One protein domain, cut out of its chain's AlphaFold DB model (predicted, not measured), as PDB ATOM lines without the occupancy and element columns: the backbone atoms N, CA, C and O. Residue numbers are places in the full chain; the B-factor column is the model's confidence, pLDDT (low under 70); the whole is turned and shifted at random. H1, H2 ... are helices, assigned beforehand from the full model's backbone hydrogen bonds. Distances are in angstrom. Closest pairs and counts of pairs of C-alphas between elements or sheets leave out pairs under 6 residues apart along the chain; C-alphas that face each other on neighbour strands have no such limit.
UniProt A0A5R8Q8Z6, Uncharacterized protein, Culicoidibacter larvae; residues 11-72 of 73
ATOM      1  N   LYS A  11     151.162 130.157 258.711       97.56
ATOM      2  CA  LYS A  11     152.548 130.647 258.715       97.56
ATOM      3  C   LYS A  11     152.609 132.112 258.296       97.56
ATOM      4  O   LYS A  11     153.311 132.893 258.933       97.56
ATOM      5  N   GLN A  12     151.862 132.491 257.260       95.88
ATOM      6  CA  GLN A  12     151.734 133.874 256.800       95.88
ATOM      7  C   GLN A  12     151.141 134.756 257.897       95.88
ATOM      8  O   GLN A  12     151.691 135.811 258.212       95.88
ATOM      9  N   LYS A  13     150.056 134.295 258.528       95.12
ATOM     10  CA  LYS A  13     149.403 135.023 259.620       95.12
ATOM     11  C   LYS A  13     150.356 135.260 260.791       95.12
ATOM     12  O   LYS A  13     150.430 136.379 261.295       95.12
ATOM     13  N   GLU A  14     151.093 134.233 261.207       96.25
ATOM     14  CA  GLU A  14     152.060 134.330 262.304       96.25
ATOM     15  C   GLU A  14     153.226 135.272 261.971       96.25
ATOM     16  O   GLU A  14     153.651 136.061 262.817       96.25
ATOM     17  N   LEU A  15     153.718 135.237 260.730       95.69
ATOM     18  CA  LEU A  15     154.756 136.150 260.259       95.69
ATOM     19  C   LEU A  15     154.288 137.609 260.319       95.69
ATOM     20  O   LEU A  15     154.984 138.458 260.875       95.69
ATOM     21  N   TYR A  16     153.104 137.898 259.775       94.50
ATOM     22  CA  TYR A  16     152.577 139.264 259.712       94.50
ATOM     23  C   TYR A  16     152.287 139.802 261.108       94.50
ATOM     24  O   TYR A  16     152.584 140.957 261.401       94.50
ATOM     25  N   LYS A  17     151.772 138.939 261.991       94.25
ATOM     26  CA  LYS A  17     151.551 139.261 263.398       94.25
ATOM     27  C   LYS A  17     152.843 139.689 264.089       94.25
ATOM     28  O   LYS A  17     152.895 140.792 264.620       94.25
ATOM     29  N   LYS A  18     153.889 138.861 264.027       96.38
ATOM     30  CA  LYS A  18     155.186 139.162 264.658       96.38
ATOM     31  C   LYS A  18     155.803 140.449 264.126       96.38
ATOM     32  O   LYS A  18     156.362 141.225 264.894       96.38
ATOM     33  N   TYR A  19     155.697 140.682 262.821       95.12
ATOM     34  CA  TYR A  19     156.220 141.896 262.206       95.12
ATOM     35  C   TYR A  19     155.471 143.156 262.660       95.12
ATOM     36  O   TYR A  19     156.103 144.157 262.996       95.12
ATOM     37  N   ALA A  20     154.138 143.103 262.711       95.19
ATOM     38  CA  ALA A  20     153.325 144.211 263.200       95.19
ATOM     39  C   ALA A  20     153.586 144.485 264.694       95.19
ATOM     40  O   ALA A  20     153.794 145.634 265.082       95.19
ATOM     41  N   GLU A  21     153.689 143.436 265.516       94.81
ATOM     42  CA  GLU A  21     154.007 143.538 266.949       94.81
ATOM     43  C   GLU A  21     155.379 144.179 267.200       94.81
ATOM     44  O   GLU A  21     155.493 145.049 268.063       94.81
ATOM     45  N   LEU A  22     156.402 143.831 266.408       96.19
ATOM     46  CA  LEU A  22     157.728 144.468 266.460       96.19
ATOM     47  C   LEU A  22     157.675 145.986 266.223       96.19
ATOM     48  O   LEU A  22     158.562 146.708 266.673       96.19
ATOM     49  N   ARG A  23     156.646 146.468 265.522       92.94
ATOM     50  CA  ARG A  23     156.418 147.887 265.221       92.94
ATOM     51  C   ARG A  23     155.355 148.531 266.114       92.94
ATOM     52  O   ARG A  23     155.026 149.695 265.905       92.94
ATOM     53  N   GLY A  24     154.815 147.802 267.094       95.69
ATOM     54  CA  GLY A  24     153.731 148.288 267.951       95.69
ATOM     55  C   GLY A  24     152.412 148.534 267.204       95.69
ATOM     56  O   GLY A  24     151.621 149.369 267.632       95.69
ATOM     57  N   GLN A  25     152.184 147.839 266.088       95.38
ATOM     58  CA  GLN A  25     151.009 147.974 265.220       95.38
ATOM     59  C   GLN A  25     150.142 146.707 265.257       95.38
ATOM     60  O   GLN A  25     150.623 145.616 265.575       95.38
ATOM     61  N   THR A  26     148.863 146.815 264.879       95.25
ATOM     62  CA  THR A  26     148.054 145.624 264.572       95.25
ATOM     63  C   THR A  26     148.336 145.122 263.152       95.25
ATOM     64  O   THR A  26     148.836 145.858 262.302       95.25
ATOM     65  N   ILE A  27     147.973 143.867 262.854       93.69
ATOM     66  CA  ILE A  27     148.063 143.324 261.484       93.69
ATOM     67  C   ILE A  27     147.241 144.177 260.506       93.69
ATOM     68  O   ILE A  27     147.682 144.414 259.387       93.69
ATOM     69  N   SER A  28     146.061 144.645 260.924       93.31
ATOM     70  CA  SER A  28     145.193 145.478 260.088       93.31
ATOM     71  C   SER A  28     145.832 146.826 259.767       93.31
ATOM     72  O   SER A  28     145.774 147.253 258.617       93.31
ATOM     73  N   ASP A  29     146.471 147.467 260.751       94.19
ATOM     74  CA  ASP A  29     147.180 148.737 260.538       94.19
ATOM     75  C   ASP A  29     148.343 148.543 259.567       94.19
ATOM     76  O   ASP A  29     148.489 149.305 258.614       94.19
ATOM     77  N   PHE A  30     149.120 147.475 259.763       93.69
ATOM     78  CA  PHE A  30     150.233 147.139 258.887       93.69
ATOM     79  C   PHE A  30     149.775 146.879 257.445       93.69
ATOM     80  O   PHE A  30     150.331 147.459 256.515       93.69
ATOM     81  N   ILE A  31     148.742 146.051 257.242       92.94
ATOM     82  CA  ILE A  31     148.211 145.755 255.900       92.94
ATOM     83  C   ILE A  31     147.686 147.028 255.234       92.94
ATOM     84  O   ILE A  31     148.007 147.273 254.075       92.94
ATOM     85  N   ASN A  32     146.912 147.846 255.953       93.69
ATOM     86  CA  ASN A  32     146.386 149.096 255.404       93.69
ATOM     87  C   ASN A  32     147.509 150.051 255.002       93.69
ATOM     88  O   ASN A  32     147.452 150.614 253.913       93.69
ATOM     89  N   GLN A  33     148.536 150.199 255.842       94.31
ATOM     90  CA  GLN A  33     149.689 151.041 255.536       94.31
ATOM     91  C   GLN A  33     150.416 150.552 254.280       94.31
ATOM     92  O   GLN A  33     150.695 151.350 253.396       94.31
ATOM     93  N   VAL A  34     150.686 149.247 254.172       94.31
ATOM     94  CA  VAL A  34     151.384 148.681 253.007       94.31
ATOM     95  C   VAL A  34     150.577 148.866 251.726       94.31
ATOM     96  O   VAL A  34     151.139 149.267 250.712       94.31
ATOM     97  N   VAL A  35     149.270 148.596 251.760       95.25
ATOM     98  CA  VAL A  35     148.398 148.782 250.591       95.25
ATOM     99  C   VAL A  35     148.353 150.249 250.179       95.25
ATOM    100  O   VAL A  35     148.428 150.543 248.991       95.25
ATOM    101  N   PHE A  36     148.249 151.163 251.142       96.75
ATOM    102  CA  PHE A  36     148.206 152.592 250.856       96.75
ATOM    103  C   PHE A  36     149.516 153.088 250.244       96.75
ATOM    104  O   PHE A  36     149.480 153.689 249.179       96.75
ATOM    105  N   SER A  37     150.662 152.742 250.840       97.62
ATOM    106  CA  SER A  37     151.973 153.110 250.295       97.62
ATOM    107  C   SER A  37     152.211 152.533 248.900       97.62
ATOM    108  O   SER A  37     152.733 153.226 248.042       97.62
ATOM    109  N   TYR A  38     151.770 151.299 248.632       97.75
ATOM    110  CA  TYR A  38     151.868 150.718 247.291       97.75
ATOM    111  C   TYR A  38     151.057 151.512 246.252       97.75
ATOM    112  O   TYR A  38     151.521 151.731 245.137       97.75
ATOM    113  N   ILE A  39     149.848 151.954 246.617       98.00
ATOM    114  CA  ILE A  39     149.010 152.786 245.741       98.00
ATOM    115  C   ILE A  39     149.652 154.162 245.526       98.00
ATOM    116  O   ILE A  39     149.625 154.665 244.404       98.00
ATOM    117  N   GLU A  40     150.213 154.768 246.576       98.19
ATOM    118  CA  GLU A  40     150.934 156.042 246.475       98.19
ATOM    119  C   GLU A  40     152.142 155.930 245.544       98.19
ATOM    120  O   GLU A  40     152.258 156.746 244.638       98.19
ATOM    121  N   ASP A  41     152.966 154.887 245.678       98.38
ATOM    122  CA  ASP A  41     154.131 154.666 244.812       98.38
ATOM    123  C   ASP A  41     153.728 154.569 243.325       98.38
ATOM    124  O   ASP A  41     154.365 155.175 242.459       98.38
ATOM    125  N   GLU A  42     152.654 153.830 243.008       98.25
ATOM    126  CA  GLU A  42     152.138 153.736 241.633       98.25
ATOM    127  C   GLU A  42     151.594 155.079 241.126       98.25
ATOM    128  O   GLU A  42     151.814 155.450 239.967       98.25
ATOM    129  N   TYR A  43     150.882 155.813 241.980       98.12
ATOM    130  CA  TYR A  43     150.320 157.112 241.628       98.12
ATOM    131  C   TYR A  43     151.412 158.167 241.403       98.12
ATOM    132  O   TYR A  43     151.366 158.891 240.406       98.12
ATOM    133  N   ASP A  44     152.409 158.223 242.282       98.31
ATOM    134  CA  ASP A  44     153.535 159.151 242.202       98.31
ATOM    135  C   ASP A  44     154.384 158.889 240.956       98.31
ATOM    136  O   ASP A  44     154.771 159.839 240.270       98.31
ATOM    137  N   ALA A  45     154.611 157.621 240.596       98.19
ATOM    138  CA  ALA A  45     155.293 157.265 239.354       98.19
ATOM    139  C   ALA A  45     154.530 157.780 238.121       98.19
ATOM    140  O   ALA A  45     155.107 158.457 237.268       98.19
ATOM    141  N   ALA A  46     153.217 157.540 238.060       98.25
ATOM    142  CA  ALA A  46     152.386 158.019 236.957       98.25
ATOM    143  C   ALA A  46     152.338 159.556 236.880       98.25
ATOM    144  O   ALA A  46     152.323 160.138 235.789       98.25
ATOM    145  N   LEU A  47     152.317 160.232 238.030       98.31
ATOM    146  CA  LEU A  47     152.344 161.689 238.101       98.31
ATOM    147  C   LEU A  47     153.687 162.251 237.618       98.31
ATOM    148  O   LEU A  47     153.697 163.237 236.877       98.31
ATOM    149  N   ALA A  48     154.799 161.620 237.997       98.00
ATOM    150  CA  ALA A  48     156.134 161.992 237.546       98.00
ATOM    151  C   ALA A  48     156.290 161.826 236.028       98.00
ATOM    152  O   ALA A  48     156.768 162.751 235.369       98.00
ATOM    153  N   ASP A  49     155.822 160.708 235.463       98.19
ATOM    154  CA  ASP A  49     155.824 160.474 234.013       98.19
ATOM    155  C   ASP A  49     155.046 161.571 233.279       98.19
ATOM    156  O   ASP A  49     155.541 162.172 232.322       98.19
ATOM    157  N   LYS A  50     153.852 161.909 233.777       97.88
ATOM    158  CA  LYS A  50     153.033 162.982 233.205       97.88
ATOM    159  C   LYS A  50     153.729 164.343 233.283       97.88
ATOM    160  O   LYS A  50     153.747 165.076 232.294       97.88
ATOM    161  N   ALA A  51     154.305 164.685 234.435       97.00
ATOM    162  CA  ALA A  51     155.041 165.935 234.609       97.00
ATOM    163  C   ALA A  51     156.250 166.011 233.663       97.00
ATOM    164  O   ALA A  51     156.534 167.066 233.093       97.00
ATOM    165  N   TYR A  52     156.927 164.883 233.437       96.88
ATOM    166  CA  TYR A  52     158.034 164.797 232.494       96.88
ATOM    167  C   TYR A  52     157.575 164.977 231.042       96.88
ATOM    168  O   TYR A  52     158.208 165.715 230.290       96.88
ATOM    169  N   GLU A  53     156.451 164.381 230.640       97.50
ATOM    170  CA  GLU A  53     155.869 164.612 229.312       97.50
ATOM    171  C   GLU A  53     155.466 166.075 229.081       97.50
ATOM    172  O   GLU A  53     155.621 166.592 227.972       97.50
ATOM    173  N   GLU A  54     154.920 166.743 230.098       96.88
ATOM    174  CA  GLU A  54     154.578 168.169 230.043       96.88
ATOM    175  C   GLU A  54     155.839 169.031 229.905       96.88
ATOM    176  O   GLU A  54     155.899 169.882 229.016       96.88
ATOM    177  N   TYR A  55     156.880 168.739 230.689       96.44
ATOM    178  CA  TYR A  55     158.186 169.384 230.568       96.44
ATOM    179  C   TYR A  55     158.806 169.188 229.180       96.44
ATOM    180  O   TYR A  55     159.323 170.127 228.592       96.44
ATOM    181  N   GLN A  56     158.720 167.993 228.594       97.00
ATOM    182  CA  GLN A  56     159.279 167.754 227.259       97.00
ATOM    183  C   GLN A  56     158.567 168.551 226.153       97.00
ATOM    184  O   GLN A  56     159.159 168.814 225.106       97.00
ATOM    185  N   LYS A  57     157.305 168.946 226.369       97.62
ATOM    186  CA  LYS A  57     156.554 169.815 225.447       97.62
ATOM    187  C   LYS A  57     156.934 171.289 225.609       97.62
ATOM    188  O   LYS A  57     156.948 172.004 224.610       97.62
ATOM    189  N   ASP A  58     157.243 171.727 226.829       96.62
ATOM    190  CA  ASP A  58     157.727 173.076 227.142       96.62
ATOM    191  C   ASP A  58     158.830 173.017 228.217       96.62
ATOM    192  O   ASP A  58     158.535 173.079 229.416       96.62
ATOM    193  N   PRO A  59     160.112 172.882 227.819       94.81
ATOM    194  CA  PRO A  59     161.203 172.568 228.742       94.81
ATOM    195  C   PRO A  59     161.709 173.787 229.523       94.81
ATOM    196  O   PRO A  59     162.900 173.901 229.829       94.81
ATOM    197  N   LYS A  60     160.820 174.726 229.850       94.06
ATOM    198  CA  LYS A  60     161.158 175.916 230.623       94.06
ATOM    199  C   LYS A  60     161.515 175.533 232.059       94.06
ATOM    200  O   LYS A  60     160.722 174.937 232.781       94.06
ATOM    201  N   THR A  61     162.702 175.940 232.490       94.44
ATOM    202  CA  THR A  61     163.182 175.785 233.868       94.44
ATOM    203  C   THR A  61     163.478 177.145 234.480       94.44
ATOM    204  O   THR A  61     163.821 178.079 233.758       94.44
ATOM    205  N   TYR A  62     163.414 177.227 235.805       94.81
ATOM    206  CA  TYR A  62     163.813 178.403 236.570       94.81
ATOM    207  C   TYR A  62     164.943 178.025 237.525       94.81
ATOM    208  O   TYR A  62     164.954 176.931 238.096       94.81
ATOM    209  N   SER A  63     165.901 178.925 237.688       97.25
ATOM    210  CA  SER A  63     166.904 178.860 238.742       97.25
ATOM    211  C   SER A  63     166.256 179.011 240.117       97.25
ATOM    212  O   SER A  63     165.134 179.498 240.262       97.25
ATOM    213  N   HIS A  64     166.981 178.600 241.156       95.62
ATOM    214  CA  HIS A  64     166.503 178.741 242.527       95.62
ATOM    215  C   HIS A  64     166.196 180.206 242.884       95.62
ATOM    216  O   HIS A  64     165.172 180.467 243.505       95.62
ATOM    217  N   GLU A  65     167.032 181.150 242.436       97.44
ATOM    218  CA  GLU A  65     166.845 182.592 242.656       97.44
ATOM    219  C   GLU A  65     165.553 183.105 242.005       97.44
ATOM    220  O   GLU A  65     164.751 183.751 242.673       97.44
ATOM    221  N   GLU A  66     165.297 182.743 240.741       97.75
ATOM    222  CA  GLU A  66     164.059 183.114 240.038       97.75
ATOM    223  C   GLU A  66     162.815 182.553 240.740       97.75
ATOM    224  O   GLU A  66     161.790 183.228 240.821       97.75
ATOM    225  N   VAL A  67     162.883 181.325 241.267       97.00
ATOM    226  CA  VAL A  67     161.774 180.723 242.026       97.00
ATOM    227  C   VAL A  67     161.533 181.471 243.335       97.00
ATOM    228  O   VAL A  67     160.385 181.780 243.646       97.00
ATOM    229  N   MET A  68     162.587 181.796 244.083       97.31
ATOM    230  CA  MET A  68     162.470 182.567 245.325       97.31
ATOM    231  C   MET A  68     161.836 183.940 245.064       97.31
ATOM    232  O   MET A  68     160.873 184.307 245.738       97.31
ATOM    233  N   GLU A  69     162.273 184.639 244.012       97.31
ATOM    234  CA  GLU A  69     161.688 185.920 243.601       97.31
ATOM    235  C   GLU A  69     160.209 185.785 243.194       97.31
ATOM    236  O   GLU A  69     159.373 186.561 243.659       97.31
ATOM    237  N   MET A  70     159.852 184.771 242.391       96.06
ATOM    238  CA  MET A  70     158.464 184.525 241.962       96.06
ATOM    239  C   MET A  70     157.501 184.282 243.131       96.06
ATOM    240  O   MET A  70     156.332 184.666 243.042       96.06
ATOM    241  N   TYR A  71     157.966 183.640 244.207       96.56
ATOM    242  CA  TYR A  71     157.147 183.314 245.379       96.56
ATOM    243  C   TYR A  71     157.338 184.277 246.564       96.56
ATOM    244  O   TYR A  71     156.665 184.111 247.583       96.56
ATOM    245  N   GLY A  72     158.186 185.303 246.434       94.19
ATOM    246  CA  GLY A  72     158.431 186.309 247.474       94.19
ATOM    247  C   GLY A  72     159.126 185.759 248.724       94.19
ATOM    248  O   GLY A  72     158.809 186.201 249.832       94.19
TER     249      GLY A  72
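This is residues 11 to 72 of the 73 residues of an uncharacterized protein of Culicoidibacter larvae (UniProt A0A5R8Q8Z6). One long, nearly straight helix, H2, makes the length of this extended model; the shorter H1 meets its first end at a corner, and beyond its last end a strand-like link leads away to the small helix H3, clear of both. The printed part has 62 residues with three named helices, H1, H2, H3, and no named strand: all helix. The radius of gyration of the C-alphas is 20.5 A, and the spans are 55 by 27 by 12 A.

Find C-alpha 27 at (148.063, 143.324, 261.484); from there H2, residues 27 to 57, runs 45.5 A to C-alpha 57 at (156.554, 169.815, 225.447). H1 is residues 11 to 22, 16.7 A long. H3, residues 64 to 71, spans 10.8 A and ends at C-alpha 71 (157.147, 183.314, 245.379).

Look at residues 27 to 30 of H2, which touch residues 16 to 20 of H1; the closest C-alphas, of Ala 20 and Ile 27, are 5.6 A apart. Their lines are about perpendicular, at 83 degrees. H3 is apart from H1 and H2. In H1, H2 and H3 every O i to N i+4 pair is within hydrogen-bond range.

The C-alphas farthest apart, of Lys 11 and Glu 69, are 58.0 A apart. Residues 32 to 61 and 63 to 69 stand free. The printed part has no cut; the link from H1 to H2 is tight, that from H2 to H3 short. No printed residue is under pLDDT 70.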